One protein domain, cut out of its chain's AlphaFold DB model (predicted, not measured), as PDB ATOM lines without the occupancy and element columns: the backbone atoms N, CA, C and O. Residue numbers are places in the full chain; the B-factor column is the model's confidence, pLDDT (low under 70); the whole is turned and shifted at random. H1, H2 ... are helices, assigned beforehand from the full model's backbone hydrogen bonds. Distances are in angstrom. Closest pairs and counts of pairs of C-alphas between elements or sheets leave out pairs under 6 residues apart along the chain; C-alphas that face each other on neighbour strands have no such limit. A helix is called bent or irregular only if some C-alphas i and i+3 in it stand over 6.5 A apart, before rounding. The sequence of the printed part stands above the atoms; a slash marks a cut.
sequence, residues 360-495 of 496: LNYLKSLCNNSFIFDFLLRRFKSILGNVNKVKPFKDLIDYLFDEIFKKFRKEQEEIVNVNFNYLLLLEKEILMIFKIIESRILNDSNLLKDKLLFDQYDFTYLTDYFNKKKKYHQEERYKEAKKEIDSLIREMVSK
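This is residues 360 to 495 of the 496 residues of an uncharacterized protein of Nosema bombycis (strain CQ1 / CVCC 102059) (UniProt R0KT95). A loose bundle of three helices, H2, H3 and H4, running up and down, makes the body, with the short H1 at one end and the short H5 packed on H3. The long helix H6 runs out from the body as an arm; residues 475 to 495 stick out and make the length. The printed part has 136 residues with six named helices, H1 to H6 in chain order, and no named strand: all helix. The whole is loose, with a radius of gyration of the C-alphas of 20.0 A, and spans 74 by 29 by 28 A.

H1, residues 360 to 366, begins at C-alpha 360 (152.238, 115.696, 88.635). H2, residues 369 to 385, is 24.4 A long; H3, residues 393 to 415, 31.5 A; H4, residues 420 to 437, 26.3 A. H5, residues 446 to 452, is only just irregular: C-alphas 447 and 450 are 6.6 A apart. H6, residues 461 to 494, is 50.5 A long and ends at C-alpha 494 (216.605, 133.832, 80.589).

H2 and H3, a helical hairpin, only just touch, with 3 pairs of C-alphas within 8 A, closest at Phe 380 and Phe 408, 7.7 A. H2 and H4 touch at C-alphas 373 and 425, 6.9 A, at a shallow tilt of 17 degrees, the same way. H3, the hub, also touches H5, C-alphas 401 and 451 being closest at 6.6 A, and only just touches H1, with 3 pairs. H4 and H6 are near each other. Every O i to N i+4 pair is within hydrogen-bond range in H1, H2, H4 and H6, but 13 of 19 in H3 and 1 of 3 in H5, where 3 of 4 O i to N i+3 pairs are.

The C-alphas farthest apart, Ser 365 and Lys 495, are 73.7 A apart. The printed part has no cut and no long link. Confidence is under 70 for 26 residues, among them 360 to 369 and 439 to 446.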
ATOM      1  N   LEU A 360     151.935 114.523  87.812       60.25
ATOM      2  CA  LEU A 360     152.238 115.696  88.635       60.25
ATOM      3  C   LEU A 360     151.128 115.993  89.652       60.25
ATOM      4  O   LEU A 360     151.415 116.235  90.824       60.25
ATOM      5  N   ASN A 361     149.860 115.879  89.248       61.50
ATOM      6  CA  ASN A 361     148.724 116.015  90.164       61.50
ATOM      7  C   ASN A 361     148.679 114.903  91.222       61.50
ATOM      8  O   ASN A 361     148.314 115.150  92.371       61.50
ATOM      9  N   TYR A 362     149.115 113.692  90.869       61.25
ATOM     10  CA  TYR A 362     149.266 112.602  91.830       61.25
ATOM     11  C   TYR A 362     150.349 112.912  92.881       61.25
ATOM     12  O   TYR A 362     150.103 112.766  94.078       61.25
ATOM     13  N   LEU A 363     151.504 113.448  92.467       58.22
ATOM     14  CA  LEU A 363     152.565 113.902  93.380       58.22
ATOM     15  C   LEU A 363     152.107 115.040  94.305       58.22
ATOM     16  O   LEU A 363     152.428 115.024  95.493       58.22
ATOM     17  N   LYS A 364     151.297 115.980  93.798       63.69
ATOM     18  CA  LYS A 364     150.694 117.060  94.602       63.69
ATOM     19  C   LYS A 364     149.845 116.526  95.762       63.69
ATOM     20  O   LYS A 364     149.815 117.138  96.822       63.69
ATOM     21  N   SER A 365     149.180 115.383  95.576       63.94
ATOM     22  CA  SER A 365     148.353 114.755  96.618       63.94
ATOM     23  C   SER A 365     149.150 113.983  97.679       63.94
ATOM     24  O   SER A 365     148.642 113.752  98.773       63.94
ATOM     25  N   LEU A 366     150.392 113.595  97.370       54.84
ATOM     26  CA  LEU A 366     151.208 112.706  98.205       54.84
ATOM     27  C   LEU A 366     152.356 113.412  98.935       54.84
ATOM     28  O   LEU A 366     152.929 112.837  99.859       54.84
ATOM     29  N   CYS A 367     152.737 114.620  98.515       57.56
ATOM     30  CA  CYS A 367     153.973 115.258  98.960       57.56
ATOM     31  C   CYS A 367     153.750 116.639  99.587       57.56
ATOM     32  O   CYS A 367     152.965 117.450  99.105       57.56
ATOM     33  N   ASN A 368     154.532 116.944 100.629       65.56
ATOM     34  CA  ASN A 368     154.641 118.300 101.171       65.56
ATOM     35  C   ASN A 368     155.252 119.252 100.125       65.56
ATOM     36  O   ASN A 368     156.118 118.847  99.346       65.56
ATOM     37  N   ASN A 369     154.889 120.540 100.182       66.94
ATOM     38  CA  ASN A 369     155.368 121.581  99.255       66.94
ATOM     39  C   ASN A 369     156.900 121.596  99.066       66.94
ATOM     40  O   ASN A 369     157.375 121.856  97.967       66.94
ATOM     41  N   SER A 370     157.678 121.258 100.103       70.50
ATOM     42  CA  SER A 370     159.146 121.170 100.024       70.50
ATOM     43  C   SER A 370     159.639 120.152  98.988       70.50
ATOM     44  O   SER A 370     160.550 120.449  98.221       70.50
ATOM     45  N   PHE A 371     159.034 118.961  98.936       72.56
ATOM     46  CA  PHE A 371     159.420 117.918  97.979       72.56
ATOM     47  C   PHE A 371     159.030 118.290  96.550       72.56
ATOM     48  O   PHE A 371     159.759 117.981  95.609       72.56
ATOM     49  N   ILE A 372     157.901 118.984  96.395       75.94
ATOM     50  CA  ILE A 372     157.436 119.477  95.097       75.94
ATOM     51  C   ILE A 372     158.426 120.514  94.554       75.94
ATOM     52  O   ILE A 372     158.809 120.433  93.390       75.94
ATOM     53  N   PHE A 373     158.913 121.433  95.392       82.50
ATOM     54  CA  PHE A 373     159.916 122.416  94.977       82.50
ATOM     55  C   PHE A 373     161.242 121.781  94.557       82.50
ATOM     56  O   PHE A 373     161.766 122.114  93.495       82.50
ATOM     57  N   ASP A 374     161.761 120.830  95.334       79.19
ATOM     58  CA  ASP A 374     162.991 120.118  94.969       79.19
ATOM     59  C   ASP A 374     162.835 119.330  93.665       79.19
ATOM     60  O   ASP A 374     163.742 119.310  92.829       79.19
ATOM     61  N   PHE A 375     161.674 118.706  93.465       81.06
ATOM     62  CA  PHE A 375     161.349 118.022  92.220       81.06
ATOM     63  C   PHE A 375     161.336 118.990  91.027       81.06
ATOM     64  O   PHE A 375     161.977 118.711  90.011       81.06
ATOM     65  N   LEU A 376     160.660 120.136  91.156       84.06
ATOM     66  CA  LEU A 376     160.578 121.148  90.101       84.06
ATOM     67  C   LEU A 376     161.962 121.705  89.742       84.06
ATOM     68  O   LEU A 376     162.298 121.745  88.561       84.06
ATOM     69  N   LEU A 377     162.812 121.993  90.735       87.38
ATOM     70  CA  LEU A 377     164.193 122.438  90.504       87.38
ATOM     71  C   LEU A 377     165.032 121.393  89.762       87.38
ATOM     72  O   LEU A 377     165.773 121.727  88.837       87.38
ATOM     73  N   ARG A 378     164.933 120.116  90.152       83.56
ATOM     74  CA  ARG A 378     165.649 119.026  89.466       83.56
ATOM     75  C   ARG A 378     165.166 118.868  88.026       83.56
ATOM     76  O   ARG A 378     165.989 118.688  87.129       83.56
ATOM     77  N   ARG A 379     163.853 118.970  87.800       82.12
ATOM     78  CA  ARG A 379     163.252 118.910  86.462       82.12
ATOM     79  C   ARG A 379     163.725 120.079  85.603       82.12
ATOM     80  O   ARG A 379     164.187 119.844  84.490       82.12
ATOM     81  N   PHE A 380     163.701 121.300  86.131       88.50
ATOM     82  CA  PHE A 380     164.190 122.480  85.422       88.50
ATOM     83  C   PHE A 380     165.668 122.354  85.048       88.50
ATOM     84  O   PHE A 380     166.043 122.563  83.897       88.50
ATOM     85  N   LYS A 381     166.509 121.908  85.990       87.25
ATOM     86  CA  LYS A 381     167.934 121.647  85.744       87.25
ATOM     87  C   LYS A 381     168.155 120.621  84.626       87.25
ATOM     88  O   LYS A 381     169.066 120.795  83.823       87.25
ATOM     89  N   SER A 382     167.336 119.571  84.573       82.19
ATOM     90  CA  SER A 382     167.391 118.561  83.510       82.19
ATOM     91  C   SER A 382     167.034 119.152  82.140       82.19
ATOM     92  O   SER A 382     167.788 118.982  81.185       82.19
ATOM     93  N   ILE A 383     165.949 119.936  82.063       82.25
ATOM     94  CA  ILE A 383     165.533 120.646  80.839       82.25
ATOM     95  C   ILE A 383     166.662 121.545  80.332       82.25
ATOM     96  O   ILE A 383     167.031 121.499  79.160       82.25
ATOM     97  N   LEU A 384     167.252 122.319  81.239       84.12
ATOM     98  CA  LEU A 384     168.372 123.199  80.951       84.12
ATOM     99  C   LEU A 384     169.634 122.455  80.479       84.12
ATOM    100  O   LEU A 384     170.390 122.990  79.667       84.12
ATOM    101  N   GLY A 385     169.857 121.226  80.955       78.81
ATOM    102  CA  GLY A 385     170.962 120.368  80.518       78.81
ATOM    103  C   GLY A 385     170.897 119.992  79.036       78.81
ATOM    104  O   GLY A 385     171.940 119.833  78.408       78.81
ATOM    105  N   ASN A 386     169.689 119.936  78.466       78.31
ATOM    106  CA  ASN A 386     169.454 119.567  77.068       78.31
ATOM    107  C   ASN A 386     169.452 120.769  76.111       78.31
ATOM    108  O   ASN A 386     169.265 120.609  74.906       78.31
ATOM    109  N   VAL A 387     169.641 121.990  76.616       80.75
ATOM    110  CA  VAL A 387     169.617 123.192  75.779       80.75
ATOM    111  C   VAL A 387     170.824 123.215  74.854       80.75
ATOM    112  O   VAL A 387     171.970 123.258  75.302       80.75
ATOM    113  N   ASN A 388     170.567 123.287  73.547       75.56
ATOM    114  CA  ASN A 388     171.603 123.590  72.570       75.56
ATOM    115  C   ASN A 388     172.124 125.018  72.795       75.56
ATOM    116  O   ASN A 388     171.493 126.005  72.409       75.56
ATOM    117  N   LYS A 389     173.308 125.108  73.402       77.75
ATOM    118  CA  LYS A 389     173.973 126.376  73.715       77.75
ATOM    119  C   LYS A 389     174.554 127.047  72.465       77.75
ATOM    120  O   LYS A 389     174.885 128.226  72.514       77.75
ATOM    121  N   VAL A 390     174.711 126.348  71.341       72.31
ATOM    122  CA  VAL A 390     175.345 126.887  70.125       72.31
ATOM    123  C   VAL A 390     174.342 127.717  69.318       72.31
ATOM    124  O   VAL A 390     173.806 127.247  68.312       72.31
ATOM    125  N   LYS A 391     174.070 128.933  69.799       76.56
ATOM    126  CA  LYS A 391     173.193 129.949  69.201       76.56
ATOM    127  C   LYS A 391     173.710 131.353  69.557       76.56
ATOM    128  O   LYS A 391     174.334 131.472  70.619       76.56
ATOM    129  N   PRO A 392     173.424 132.391  68.742       79.19
ATOM    130  CA  PRO A 392     173.677 133.789  69.098       79.19
ATOM    131  C   PRO A 392     173.147 134.133  70.493       79.19
ATOM    132  O   PRO A 392     172.127 133.595  70.919       79.19
ATOM    133  N   PHE A 393     173.839 135.017  71.219       81.31
ATOM    134  CA  PHE A 393     173.541 135.276  72.633       81.31
ATOM    135  C   PHE A 393     172.097 135.735  72.865       81.31
ATOM    136  O   PHE A 393     171.423 135.228  73.762       81.31
ATOM    137  N   LYS A 394     171.598 136.626  72.002       83.06
ATOM    138  CA  LYS A 394     170.208 137.087  72.025       83.06
ATOM    139  C   LYS A 394     169.216 135.938  71.818       83.06
ATOM    140  O   LYS A 394     168.330 135.755  72.645       83.06
ATOM    141  N   ASP A 395     169.424 135.116  70.792       83.06
ATOM    142  CA  ASP A 395     168.552 133.976  70.482       83.06
ATOM    143  C   ASP A 395     168.566 132.924  71.600       83.06
ATOM    144  O   ASP A 395     167.557 132.275  71.874       83.06
ATOM    145  N   LEU A 396     169.711 132.746  72.267       85.00
ATOM    146  CA  LEU A 396     169.829 131.867  73.425       85.00
ATOM    147  C   LEU A 396     169.049 132.416  74.628       85.00
ATOM    148  O   LEU A 396     168.363 131.641  75.292       85.00
ATOM    149  N   ILE A 397     169.132 133.721  74.907       86.75
ATOM    150  CA  ILE A 397     168.343 134.372  75.965       86.75
ATOM    151  C   ILE A 397     166.849 134.236  75.670       86.75
ATOM    152  O   ILE A 397     166.099 133.818  76.553       86.75
ATOM    153  N   ASP A 398     166.429 134.548  74.445       87.62
ATOM    154  CA  ASP A 398     165.031 134.448  74.027       87.62
ATOM    155  C   ASP A 398     164.536 133.002  74.168       87.62
ATOM    156  O   ASP A 398     163.510 132.758  74.794       87.62
ATOM    157  N   TYR A 399     165.312 132.010  73.728       86.88
ATOM    158  CA  TYR A 399     164.962 130.600  73.908       86.88
ATOM    159  C   TYR A 399     164.879 130.179  75.389       86.88
ATOM    160  O   TYR A 399     163.930 129.514  75.806       86.88
ATOM    161  N   LEU A 400     165.848 130.571  76.219       89.94
ATOM    162  CA  LEU A 400     165.874 130.200  77.637       89.94
ATOM    163  C   LEU A 400     164.710 130.818  78.421       89.94
ATOM    164  O   LEU A 400     164.083 130.130  79.225       89.94
ATOM    165  N   PHE A 401     164.411 132.098  78.194       89.44
ATOM    166  CA  PHE A 401     163.363 132.795  78.936       89.44
ATOM    167  C   PHE A 401     161.971 132.598  78.333       89.44
ATOM    168  O   PHE A 401     161.024 132.324  79.072       89.44
ATOM    169  N   ASP A 402     161.820 132.708  77.013       87.00
ATOM    170  CA  ASP A 402     160.501 132.679  76.376       87.00
ATOM    171  C   ASP A 402     160.005 131.262  76.091       87.00
ATOM    172  O   ASP A 402     158.830 130.972  76.321       87.00
ATOM    173  N   GLU A 403     160.886 130.362  75.652       85.88
ATOM    174  CA  GLU A 403     160.488 128.993  75.316       85.88
ATOM    175  C   GLU A 403     160.584 128.049  76.511       85.88
ATOM    176  O   GLU A 403     159.689 127.234  76.711       85.88
ATOM    177  N   ILE A 404     161.629 128.150  77.333       87.94
ATOM    178  CA  ILE A 404     161.825 127.217  78.450       87.94
ATOM    179  C   ILE A 404     161.189 127.744  79.730       87.94
ATOM    180  O   ILE A 404     160.269 127.122  80.260       87.94
ATOM    181  N   PHE A 405     161.658 128.886  80.231       89.44
ATOM    182  CA  PHE A 405     161.252 129.386  81.540       89.44
ATOM    183  C   PHE A 405     159.763 129.738  81.590       89.44
ATOM    184  O   PHE A 405     159.057 129.253  82.469       89.44
ATOM    185  N   LYS A 406     159.238 130.497  80.615       87.31
ATOM    186  CA  LYS A 406     157.805 130.839  80.577       87.31
ATOM    187  C   LYS A 406     156.895 129.617  80.436       87.31
ATOM    188  O   LYS A 406     155.859 129.576  81.097       87.31
ATOM    189  N   LYS A 407     157.244 128.632  79.596       84.38
ATOM    190  CA  LYS A 407     156.439 127.400  79.469       84.38
ATOM    191  C   LYS A 407     156.469 126.594  80.762       84.38
ATOM    192  O   LYS A 407     155.414 126.222  81.263       84.38
ATOM    193  N   PHE A 408     157.656 126.400  81.333       86.31
ATOM    194  CA  PHE A 408     157.816 125.652  82.575       86.31
ATOM    195  C   PHE A 408     157.082 126.314  83.739       86.31
ATOM    196  O   PHE A 408     156.386 125.643  84.494       86.31
ATOM    197  N   ARG A 409     157.156 127.642  83.839       86.50
ATOM    198  CA  ARG A 409     156.441 128.416  84.851       86.50
ATOM    199  C   ARG A 409     154.927 128.216  84.774       86.50
ATOM    200  O   ARG A 409     154.309 127.980  85.805       86.50
ATOM    201  N   LYS A 410     154.334 128.263  83.576       82.69
ATOM    202  CA  LYS A 410     152.891 128.013  83.407       82.69
ATOM    203  C   LYS A 410     152.489 126.639  83.943       82.69
ATOM    204  O   LYS A 410     151.498 126.539  84.653       82.69
ATOM    205  N   GLU A 411     153.292 125.606  83.681       78.88
ATOM    206  CA  GLU A 411     153.057 124.274  84.259       78.88
ATOM    207  C   GLU A 411     153.156 124.287  85.793       78.88
ATOM    208  O   GLU A 411     152.392 123.607  86.475       78.88
ATOM    209  N   GLN A 412     154.084 125.057  86.368       82.25
ATOM    210  CA  GLN A 412     154.237 125.156  87.821       82.25
ATOM    211  C   GLN A 412     153.065 125.852  88.505       82.25
ATOM    212  O   GLN A 412     152.694 125.435  89.599       82.25
ATOM    213  N   GLU A 413     152.496 126.891  87.893       80.38
ATOM    214  CA  GLU A 413     151.359 127.638  88.452       80.38
ATOM    215  C   GLU A 413     150.102 126.762  88.576       80.38
ATOM    216  O   GLU A 413     149.278 126.983  89.462       80.38
ATOM    217  N   GLU A 414     149.979 125.703  87.768       75.56
ATOM    218  CA  GLU A 414     148.921 124.692  87.911       75.56
ATOM    219  C   GLU A 414     149.158 123.765  89.123       75.56
ATOM    220  O   GLU A 414     148.226 123.248  89.758       75.56
ATOM    221  N   ILE A 415     150.424 123.559  89.488       71.69
ATOM    222  CA  ILE A 415     150.849 122.589  90.502       71.69
ATOM    223  C   ILE A 415     150.977 123.253  91.875       71.69
ATOM    224  O   ILE A 415     150.553 122.673  92.877       71.69
ATOM    225  N   VAL A 416     151.511 124.468  91.940       74.75
ATOM    226  CA  VAL A 416     151.898 125.142  93.179       74.75
ATOM    227  C   VAL A 416     151.080 126.410  93.385       74.75
ATOM    228  O   VAL A 416     150.927 127.228  92.486       74.75
ATOM    229  N   ASN A 417     150.601 126.614  94.613       73.94
ATOM    230  CA  ASN A 417     149.974 127.878  94.984       73.94
ATOM    231  C   ASN A 417     151.022 128.994  95.034       73.94
ATOM    232  O   ASN A 417     152.024 128.873  95.745       73.94
ATOM    233  N   VAL A 418     150.745 130.101  94.351       73.00
ATOM    234  CA  VAL A 418     151.590 131.300  94.361       73.00
ATOM    235  C   VAL A 418     151.734 131.816  95.798       73.00
ATOM    236  O   VAL A 418     150.780 132.291  96.412       73.00
ATOM    237  N   ASN A 419     152.934 131.680  96.361       75.12
ATOM    238  CA  ASN A 419     153.301 132.132  97.702       75.12
ATOM    239  C   ASN A 419     154.784 132.548  97.739       75.12
ATOM    240  O   ASN A 419     155.486 132.472  96.734       75.12
ATOM    241  N   PHE A 420     155.289 132.965  98.902       72.81
ATOM    242  CA  PHE A 420     156.689 133.384  99.036       72.81
ATOM    243  C   PHE A 420     157.702 132.296  98.627       72.81
ATOM    244  O   PHE A 420     158.703 132.589  97.981       72.81
ATOM    245  N   ASN A 421     157.425 131.024  98.928       76.88
ATOM    246  CA  ASN A 421     158.313 129.921  98.544       76.88
ATOM    247  C   ASN A 421     158.344 129.700  97.026       76.88
ATOM    248  O   ASN A 421     159.366 129.283  96.488       76.88
ATOM    249  N   TYR A 422     157.247 130.011  96.335       83.62
ATOM    250  CA  TYR A 422     157.200 130.007  94.879       83.62
ATOM    251  C   TYR A 422     158.081 131.113  94.274       83.62
ATOM    252  O   TYR A 422     158.783 130.867  93.301       83.62
ATOM    253  N   LEU A 423     158.157 132.296  94.895       84.25
ATOM    254  CA  LEU A 423     159.088 133.347  94.455       84.25
ATOM    255  C   LEU A 423     160.551 132.909  94.582       84.25
ATOM    256  O   LEU A 423     161.333 133.098  93.653       84.25
ATOM    257  N   LEU A 424     160.901 132.256  95.694       85.38
ATOM    258  CA  LEU A 424     162.239 131.689  95.898       85.38
ATOM    259  C   LEU A 424     162.569 130.579  94.889       85.38
ATOM    260  O   LEU A 424     163.733 130.391  94.532       85.38
ATOM    261  N   LEU A 425     161.563 129.820  94.442       88.56
ATOM    262  CA  LEU A 425     161.722 128.833  93.375       88.56
ATOM    263  C   LEU A 425     162.099 129.527  92.061       88.56
ATOM    264  O   LEU A 425     163.124 129.181  91.476       88.56
ATOM    265  N   LEU A 426     161.315 130.526  91.647       90.19
ATOM    266  CA  LEU A 426     161.564 131.280  90.414       90.19
ATOM    267  C   LEU A 426     162.944 131.944  90.429       90.19
ATOM    268  O   LEU A 426     163.680 131.859  89.449       90.19
ATOM    269  N   GLU A 427     163.341 132.537  91.557       90.44
ATOM    270  CA  GLU A 427     164.678 133.112  91.721       90.44
ATOM    271  C   GLU A 427     165.780 132.065  91.499       90.44
ATOM    272  O   GLU A 427     166.723 132.297  90.740       90.44
ATOM    273  N   LYS A 428     165.655 130.876  92.106       90.94
ATOM    274  CA  LYS A 428     166.620 129.783  91.912       90.94
ATOM    275  C   LYS A 428     166.696 129.328  90.458       90.94
ATOM    276  O   LYS A 428     167.787 129.015  89.984       90.94
ATOM    277  N   GLU A 429     165.574 129.284  89.756       91.62
ATOM    278  CA  GLU A 429     165.517 128.906  88.343       91.62
ATOM    279  C   GLU A 429     166.178 129.956  87.450       91.62
ATOM    280  O   GLU A 429     167.028 129.612  86.627       91.62
ATOM    281  N   ILE A 430     165.908 131.241  87.687       91.06
ATOM    282  CA  ILE A 430     166.593 132.346  87.003       91.06
ATOM    283  C   ILE A 430     168.108 132.266  87.240       91.06
ATOM    284  O   ILE A 430     168.893 132.374  86.295       91.06
ATOM    285  N   LEU A 431     168.545 131.981  88.470       88.50
ATOM    286  CA  LEU A 431     169.963 131.769  88.780       88.50
ATOM    287  C   LEU A 431     170.565 130.569  88.027       88.50
ATOM    288  O   LEU A 431     171.746 130.603  87.672       88.50
ATOM    289  N   MET A 432     169.794 129.509  87.762       90.12
ATOM    290  CA  MET A 432     170.254 128.384  86.935       90.12
ATOM    291  C   MET A 432     170.406 128.775  85.466       90.12
ATOM    292  O   MET A 432     171.408 128.403  84.855       90.12
ATOM    293  N   ILE A 433     169.462 129.547  84.916       89.62
ATOM    294  CA  ILE A 433     169.583 130.107  83.562       89.62
ATOM    295  C   ILE A 433     170.858 130.944  83.482       89.62
ATOM    296  O   ILE A 433     171.670 130.760  82.579       89.62
ATOM    297  N   PHE A 434     171.087 131.802  84.471       84.31
ATOM    298  CA  PHE A 434     172.261 132.661  84.514       84.31
ATOM    299  C   PHE A 434     173.578 131.903  84.553       84.31
ATOM    300  O   PHE A 434     174.499 132.302  83.853       84.31
ATOM    301  N   LYS A 435     173.664 130.768  85.253       83.69
ATOM    302  CA  LYS A 435     174.854 129.900  85.196       83.69
ATOM    303  C   LYS A 435     175.164 129.384  83.788       83.69
ATOM    304  O   LYS A 435     176.321 129.126  83.481       83.69
ATOM    305  N   ILE A 436     174.161 129.215  82.927       83.06
ATOM    306  CA  ILE A 436     174.364 128.739  81.546       83.06
ATOM    307  C   ILE A 436     174.936 129.840  80.668       83.06
ATOM    308  O   ILE A 436     175.762 129.567  79.800       83.06
ATOM    309  N   ILE A 437     174.484 131.069  80.893       80.44
ATOM    310  CA  ILE A 437     174.890 132.232  80.112       80.44
ATOM    311  C   ILE A 437     176.036 133.020  80.764       80.44
ATOM    312  O   ILE A 437     176.496 133.999  80.186       80.44
ATOM    313  N   GLU A 438     176.532 132.589  81.927       75.12
ATOM    314  CA  GLU A 438     177.559 133.273  82.726       75.12
ATOM    315  C   GLU A 438     178.839 133.552  81.929       75.12
ATOM    316  O   GLU A 438     179.365 134.661  82.002       75.12
ATOM    317  N   SER A 439     179.285 132.606  81.093       67.25
ATOM    318  CA  SER A 439     180.454 132.797  80.220       67.25
ATOM    319  C   SER A 439     180.236 133.831  79.106       67.25
ATOM    320  O   SER A 439     181.203 134.364  78.576       67.25
ATOM    321  N   ARG A 440     178.980 134.169  78.773       67.12
ATOM    322  CA  ARG A 440     178.603 135.082  77.672       67.12
ATOM    323  C   ARG A 440     178.044 136.431  78.132       67.12
ATOM    324  O   ARG A 440     178.063 137.397  77.376       67.12
ATOM    325  N   ILE A 441     177.622 136.536  79.396       62.91
ATOM    326  CA  ILE A 441     177.143 137.769  80.063       62.91
ATOM    327  C   ILE A 441     178.196 138.905  80.052       62.91
ATOM    328  O   ILE A 441     177.910 140.070  80.362       62.91
ATOM    329  N   LEU A 442     179.435 138.607  79.655       54.66
ATOM    330  CA  LEU A 442     180.523 139.570  79.554       54.66
ATOM    331  C   LEU A 442     180.254 140.723  78.567       54.66
ATOM    332  O   LEU A 442     180.838 141.788  78.772       54.66
ATOM    333  N   ASN A 443     179.312 140.598  77.623       53.38
ATOM    334  CA  ASN A 443     179.165 141.587  76.549       53.38
ATOM    335  C   ASN A 443     177.910 142.479  76.612       53.38
ATOM    336  O   ASN A 443     178.026 143.637  76.227       53.38
ATOM    337  N   ASP A 444     176.757 142.036  77.147       61.34
ATOM    338  CA  ASP A 444     175.526 142.849  77.036       61.34
ATOM    339  C   ASP A 444     174.460 142.576  78.130       61.34
ATOM    340  O   ASP A 444     173.568 141.738  77.991       61.34
ATOM    341  N   SER A 445     174.543 143.279  79.267       60.34
ATOM    342  CA  SER A 445     173.638 143.080  80.419       60.34
ATOM    343  C   SER A 445     172.249 143.706  80.246       60.34
ATOM    344  O   SER A 445     171.336 143.402  81.016       60.34
ATOM    345  N   ASN A 446     172.057 144.553  79.230       67.12
ATOM    346  CA  ASN A 446     170.777 145.218  78.979       67.12
ATOM    347  C   ASN A 446     169.717 144.263  78.408       67.12
ATOM    348  O   ASN A 446     168.546 144.412  78.742       67.12
ATOM    349  N   LEU A 447     170.122 143.235  77.651       71.62
ATOM    350  CA  LEU A 447     169.220 142.219  77.078       71.62
ATOM    351  C   LEU A 447     168.474 141.387  78.136       71.62
ATOM    352  O   LEU A 447     167.447 140.780  77.843       71.62
ATOM    353  N   LEU A 448     168.988 141.346  79.368       77.12
ATOM    354  CA  LEU A 448     168.435 140.545  80.461       77.12
ATOM    355  C   LEU A 448     167.372 141.288  81.268       77.12
ATOM    356  O   LEU A 448     166.506 140.643  81.849       77.12
ATOM    357  N   LYS A 449     167.406 142.626  81.301       77.56
ATOM    358  CA  LYS A 449     166.491 143.421  82.137       77.56
ATOM    359  C   LYS A 449     165.028 143.182  81.768       77.56
ATOM    360  O   LYS A 449     164.223 142.890  82.648       77.56
ATOM    361  N   ASP A 450     164.728 143.182  80.474       80.38
ATOM    362  CA  ASP A 450     163.367 142.990  79.961       80.38
ATOM    363  C   ASP A 450     162.848 141.557  80.163       80.38
ATOM    364  O   ASP A 450     161.645 141.317  80.125       80.38
ATOM    365  N   LYS A 451     163.743 140.585  80.394       85.75
ATOM    366  CA  LYS A 451     163.377 139.185  80.667       85.75
ATOM    367  C   LYS A 451     163.151 138.894  82.150       85.75
ATOM    368  O   LYS A 451     162.563 137.868  82.476       85.75
ATOM    369  N   LEU A 452     163.626 139.769  83.036       85.94
ATOM    370  CA  LEU A 452     163.517 139.632  84.495       85.94
ATOM    371  C   LEU A 452     162.367 140.436  85.090       85.94
ATOM    372  O   LEU A 452     162.012 140.222  86.249       85.94
ATOM    373  N   LEU A 453     161.812 141.354  84.301       86.31
ATOM    374  CA  LEU A 453     160.576 142.046  84.602       86.31
ATOM    375  C   LEU A 453     159.443 141.346  83.851       86.31
ATOM    376  O   LEU A 453     159.341 141.440  82.628       86.31
ATOM    377  N   PHE A 454     158.592 140.622  84.569       82.19
ATOM    378  CA  PHE A 454     157.452 139.949  83.955       82.19
ATOM    379  C   PHE A 454     156.271 139.862  84.915       82.19
ATOM    380  O   PHE A 454     156.425 139.634  86.113       82.19
ATOM    381  N   ASP A 455     155.072 140.024  84.358       78.69
ATOM    382  CA  ASP A 455     153.808 140.125  85.087       78.69
ATOM    383  C   ASP A 455     153.854 141.174  86.213       78.69
ATOM    384  O   ASP A 455     153.766 142.370  85.943       78.69
ATOM    385  N   GLN A 456     153.984 140.727  87.466       79.31
ATOM    386  CA  GLN A 456     154.091 141.555  88.674       79.31
ATOM    387  C   GLN A 456     155.416 141.332  89.420       79.31
ATOM    388  O   GLN A 456     155.603 141.864  90.515       79.31
ATOM    389  N   TYR A 457     156.315 140.518  88.866       83.94
ATOM    390  CA  TYR A 457     157.570 140.145  89.500       83.94
ATOM    391  C   TYR A 457     158.732 140.930  88.904       83.94
ATOM    392  O   TYR A 457     158.885 141.025  87.684       83.94
ATOM    393  N   ASP A 458     159.561 141.468  89.793       86.75
ATOM    394  CA  ASP A 458     160.763 142.208  89.444       86.75
ATOM    395  C   ASP A 458     161.993 141.491  90.006       86.75
ATOM    396  O   ASP A 458     162.297 141.559  91.199       86.75
ATOM    397  N   PHE A 459     162.703 140.791  89.121       87.88
ATOM    398  CA  PHE A 459     163.977 140.140  89.423       87.88
ATOM    399  C   PHE A 459     165.177 140.919  88.872       87.88
ATOM    400  O   PHE A 459     166.284 140.384  88.776       87.88
ATOM    401  N   THR A 460     165.000 142.191  88.496       85.12
ATOM    402  CA  THR A 460     166.072 142.996  87.890       85.12
ATOM    403  C   THR A 460     167.261 143.189  88.831       85.12
ATOM    404  O   THR A 460     168.392 143.265  88.351       85.12
ATOM    405  N   TYR A 461     167.056 143.141  90.155       83.44
ATOM    406  CA  TYR A 461     168.132 143.176  91.156       83.44
ATOM    407  C   TYR A 461     169.171 142.056  90.972       83.44
ATOM    408  O   TYR A 461     170.337 142.220  91.343       83.44
ATOM    409  N   LEU A 462     168.790 140.928  90.360       82.88
ATOM    410  CA  LEU A 462     169.735 139.860  90.054       82.88
ATOM    411  C   LEU A 462     170.769 140.326  89.023       82.88
ATOM    412  O   LEU A 462     171.929 139.942  89.134       82.88
ATOM    413  N   THR A 463     170.430 141.217  88.084       77.06
ATOM    414  CA  THR A 463     171.423 141.747  87.128       77.06
ATOM    415  C   THR A 463     172.588 142.442  87.828       77.06
ATOM    416  O   THR A 463     173.737 142.257  87.424       77.06
ATOM    417  N   ASP A 464     172.334 143.157  88.925       73.50
ATOM    418  CA  ASP A 464     173.377 143.824  89.707       73.50
ATOM    419  C   ASP A 464     174.284 142.831  90.434       73.50
ATOM    420  O   ASP A 464     175.503 143.028  90.493       73.50
ATOM    421  N   TYR A 465     173.715 141.735  90.947       72.88
ATOM    422  CA  TYR A 465     174.489 140.634  91.521       72.88
ATOM    423  C   TYR A 465     175.467 140.047  90.487       72.88
ATOM    424  O   TYR A 465     176.657 139.886  90.779       72.88
ATOM    425  N   PHE A 466     175.016 139.822  89.248       70.06
ATOM    426  CA  PHE A 466     175.883 139.310  88.180       70.06
ATOM    427  C   PHE A 466     176.879 140.345  87.664       70.06
ATOM    428  O   PHE A 466     178.031 139.996  87.427       70.06
ATOM    429  N   ASN A 467     176.504 141.621  87.562       70.88
ATOM    430  CA  ASN A 467     177.431 142.688  87.176       70.88
ATOM    431  C   ASN A 467     178.594 142.820  88.178       70.88
ATOM    432  O   ASN A 467     179.746 142.998  87.775       70.88
ATOM    433  N   LYS A 468     178.325 142.668  89.483       72.12
ATOM    434  CA  LYS A 468     179.375 142.622  90.516       72.12
ATOM    435  C   LYS A 468     180.277 141.398  90.358       72.12
ATOM    436  O   LYS A 468     181.499 141.533  90.393       72.12
ATOM    437  N   LYS A 469     179.689 140.220  90.131       68.81
ATOM    438  CA  LYS A 469     180.439 138.972  89.922       68.81
ATOM    439  C   LYS A 469     181.295 139.014  88.645       68.81
ATOM    440  O   LYS A 469     182.440 138.574  88.657       68.81
ATOM    441  N   LYS A 470     180.784 139.628  87.573       67.94
ATOM    442  CA  LYS A 470     181.496 139.900  86.315       67.94
ATOM    443  C   LYS A 470     182.756 140.726  86.544       67.94
ATOM    444  O   LYS A 470     183.818 140.350  86.059       67.94
ATOM    445  N   LYS A 471     182.650 141.824  87.299       68.62
ATOM    446  CA  LYS A 471     183.800 142.682  87.617       68.62
ATOM    447  C   LYS A 471     184.897 141.899  88.347       68.62
ATOM    448  O   LYS A 471     186.060 141.988  87.971       68.62
ATOM    449  N   TYR A 472     184.508 141.068  89.312       70.94
ATOM    450  CA  TYR A 472     185.433 140.194  90.036       70.94
ATOM    451  C   TYR A 472     186.121 139.165  89.118       70.94
ATOM    452  O   TYR A 472     187.341 139.026  89.151       70.94
ATOM    453  N   HIS A 473     185.368 138.487  88.244       66.06
ATOM    454  CA  HIS A 473     185.939 137.525  87.293       66.06
ATOM    455  C   HIS A 473     186.876 138.169  86.264       66.06
ATOM    456  O   HIS A 473     187.896 137.575  85.915       66.06
ATOM    457  N   GLN A 474     186.563 139.378  85.789       67.50
ATOM    458  CA  GLN A 474     187.457 140.132  84.910       67.50
ATOM    459  C   GLN A 474     188.770 140.470  85.626       67.50
ATOM    460  O   GLN A 474     189.838 140.235  85.070       67.50
ATOM    461  N   GLU A 475     188.706 140.965  86.866       74.50
ATOM    462  CA  GLU A 475     189.894 141.288  87.665       74.50
ATOM    463  C   GLU A 475     190.796 140.063  87.907       74.50
ATOM    464  O   GLU A 475     192.015 140.178  87.785       74.50
ATOM    465  N   GLU A 476     190.226 138.887  88.191       74.25
ATOM    466  CA  GLU A 476     190.993 137.640  88.345       74.25
ATOM    467  C   GLU A 476     191.632 137.178  87.025       74.25
ATOM    468  O   GLU A 476     192.839 136.929  86.994       74.25
ATOM    469  N   ARG A 477     190.884 137.170  85.908       68.50
ATOM    470  CA  ARG A 477     191.442 136.819  84.585       68.50
ATOM    471  C   ARG A 477     192.569 137.765  84.164       68.50
ATOM    472  O   ARG A 477     193.578 137.312  83.630       68.50
ATOM    473  N   TYR A 478     192.454 139.066  84.446       72.56
ATOM    474  CA  TYR A 478     193.542 140.020  84.197       72.56
ATOM    475  C   TYR A 478     194.789 139.721  85.037       72.56
ATOM    476  O   TYR A 478     195.907 139.860  84.538       72.56
ATOM    477  N   LYS A 479     194.635 139.301  86.302       77.25
ATOM    478  CA  LYS A 479     195.774 138.902  87.144       77.25
ATOM    479  C   LYS A 479     196.452 137.636  86.626       77.25
ATOM    480  O   LYS A 479     197.679 137.573  86.653       77.25
ATOM    481  N   GLU A 480     195.683 136.645  86.184       73.50
ATOM    482  CA  GLU A 480     196.217 135.407  85.605       73.50
ATOM    483  C   GLU A 480     196.958 135.676  84.298       73.50
ATOM    484  O   GLU A 480     198.137 135.342  84.198       73.50
ATOM    485  N   ALA A 481     196.333 136.394  83.359       69.56
ATOM    486  CA  ALA A 481     196.966 136.775  82.099       69.56
ATOM    487  C   ALA A 481     198.261 137.569  82.332       69.56
ATOM    488  O   ALA A 481     199.279 137.322  81.689       69.56
ATOM    489  N   LYS A 482     198.264 138.489  83.307       78.94
ATOM    490  CA  LYS A 482     199.475 139.227  83.685       78.94
ATOM    491  C   LYS A 482     200.578 138.299  84.201       78.94
ATOM    492  O   LYS A 482     201.722 138.448  83.788       78.94
ATOM    493  N   LYS A 483     200.257 137.334  85.071       83.31
ATOM    494  CA  LYS A 483     201.239 136.347  85.560       83.31
ATOM    495  C   LYS A 483     201.829 135.521  84.420       83.31
ATOM    496  O   LYS A 483     203.027 135.249  84.435       83.31
ATOM    497  N   GLU A 484     200.998 135.130  83.461       77.12
ATOM    498  CA  GLU A 484     201.398 134.318  82.315       77.12
ATOM    499  C   GLU A 484     202.326 135.097  81.372       77.12
ATOM    500  O   GLU A 484     203.412 134.622  81.038       77.12
ATOM    501  N   ILE A 485     201.972 136.348  81.060       78.88
ATOM    502  CA  ILE A 485     202.824 137.282  80.308       78.88
ATOM    503  C   ILE A 485     204.152 137.512  81.044       78.88
ATOM    504  O   ILE A 485     205.217 137.396  80.443       78.88
ATOM    505  N   ASP A 486     204.117 137.776  82.352       80.69
ATOM    506  CA  ASP A 486     205.324 137.992  83.156       80.69
ATOM    507  C   ASP A 486     206.207 136.731  83.232       80.69
ATOM    508  O   ASP A 486     207.424 136.826  83.414       80.69
ATOM    509  N   SER A 487     205.620 135.535  83.137       83.56
ATOM    510  CA  SER A 487     206.351 134.266  83.046       83.56
ATOM    511  C   SER A 487     207.032 134.110  81.686       83.56
ATOM    512  O   SER A 487     208.229 133.833  81.634       83.56
ATOM    513  N   LEU A 488     206.301 134.361  80.597       79.31
ATOM    514  CA  LEU A 488     206.824 134.323  79.227       79.31
ATOM    515  C   LEU A 488     207.966 135.322  79.023       79.31
ATOM    516  O   LEU A 488     209.006 134.965  78.477       79.31
ATOM    517  N   ILE A 489     207.821 136.555  79.519       79.31
ATOM    518  CA  ILE A 489     208.883 137.569  79.462       79.31
ATOM    519  C   ILE A 489     210.126 137.083  80.218       79.31
ATOM    520  O   ILE A 489     211.237 137.201  79.705       79.31
ATOM    521  N   ARG A 490     209.963 136.500  81.412       81.69
ATOM    522  CA  ARG A 490     211.089 135.955  82.189       81.69
ATOM    523  C   ARG A 490     211.793 134.808  81.475       81.69
ATOM    524  O   ARG A 490     213.019 134.760  81.492       81.69
ATOM    525  N   GLU A 491     211.041 133.923  80.832       81.94
ATOM    526  CA  GLU A 491     211.597 132.823  80.046       81.94
ATOM    527  C   GLU A 491     212.363 133.329  78.813       81.94
ATOM    528  O   GLU A 491     213.443 132.828  78.506       81.94
ATOM    529  N   MET A 492     211.846 134.354  78.127       74.88
ATOM    530  CA  MET A 492     212.539 134.979  76.995       74.88
ATOM    531  C   MET A 492     213.831 135.676  77.432       74.88
ATOM    532  O   MET A 492     214.847 135.547  76.756       74.88
ATOM    533  N   VAL A 493     213.812 136.369  78.575       76.69
ATOM    534  CA  VAL A 493     214.994 137.039  79.138       76.69
ATOM    535  C   VAL A 493     216.034 136.034  79.640       76.69
ATOM    536  O   VAL A 493     217.217 136.320  79.539       76.69
ATOM    537  N   SER A 494     215.641 134.855  80.143       71.69
ATOM    538  CA  SER A 494     216.605 133.832  80.589       71.69
ATOM    539  C   SER A 494     217.234 133.025  79.448       71.69
ATOM    540  O   SER A 494     218.129 132.219  79.701       71.69
ATOM    541  N   LYS A 495     216.700 133.147  78.228       66.75
ATOM    542  CA  LYS A 495     217.200 132.483  77.013       66.75
ATOM    543  C   LYS A 495     218.077 133.403  76.149       66.75
ATOM    544  O   LYS A 495     218.646 132.916  75.174       66.75
TER     545      LYS A 495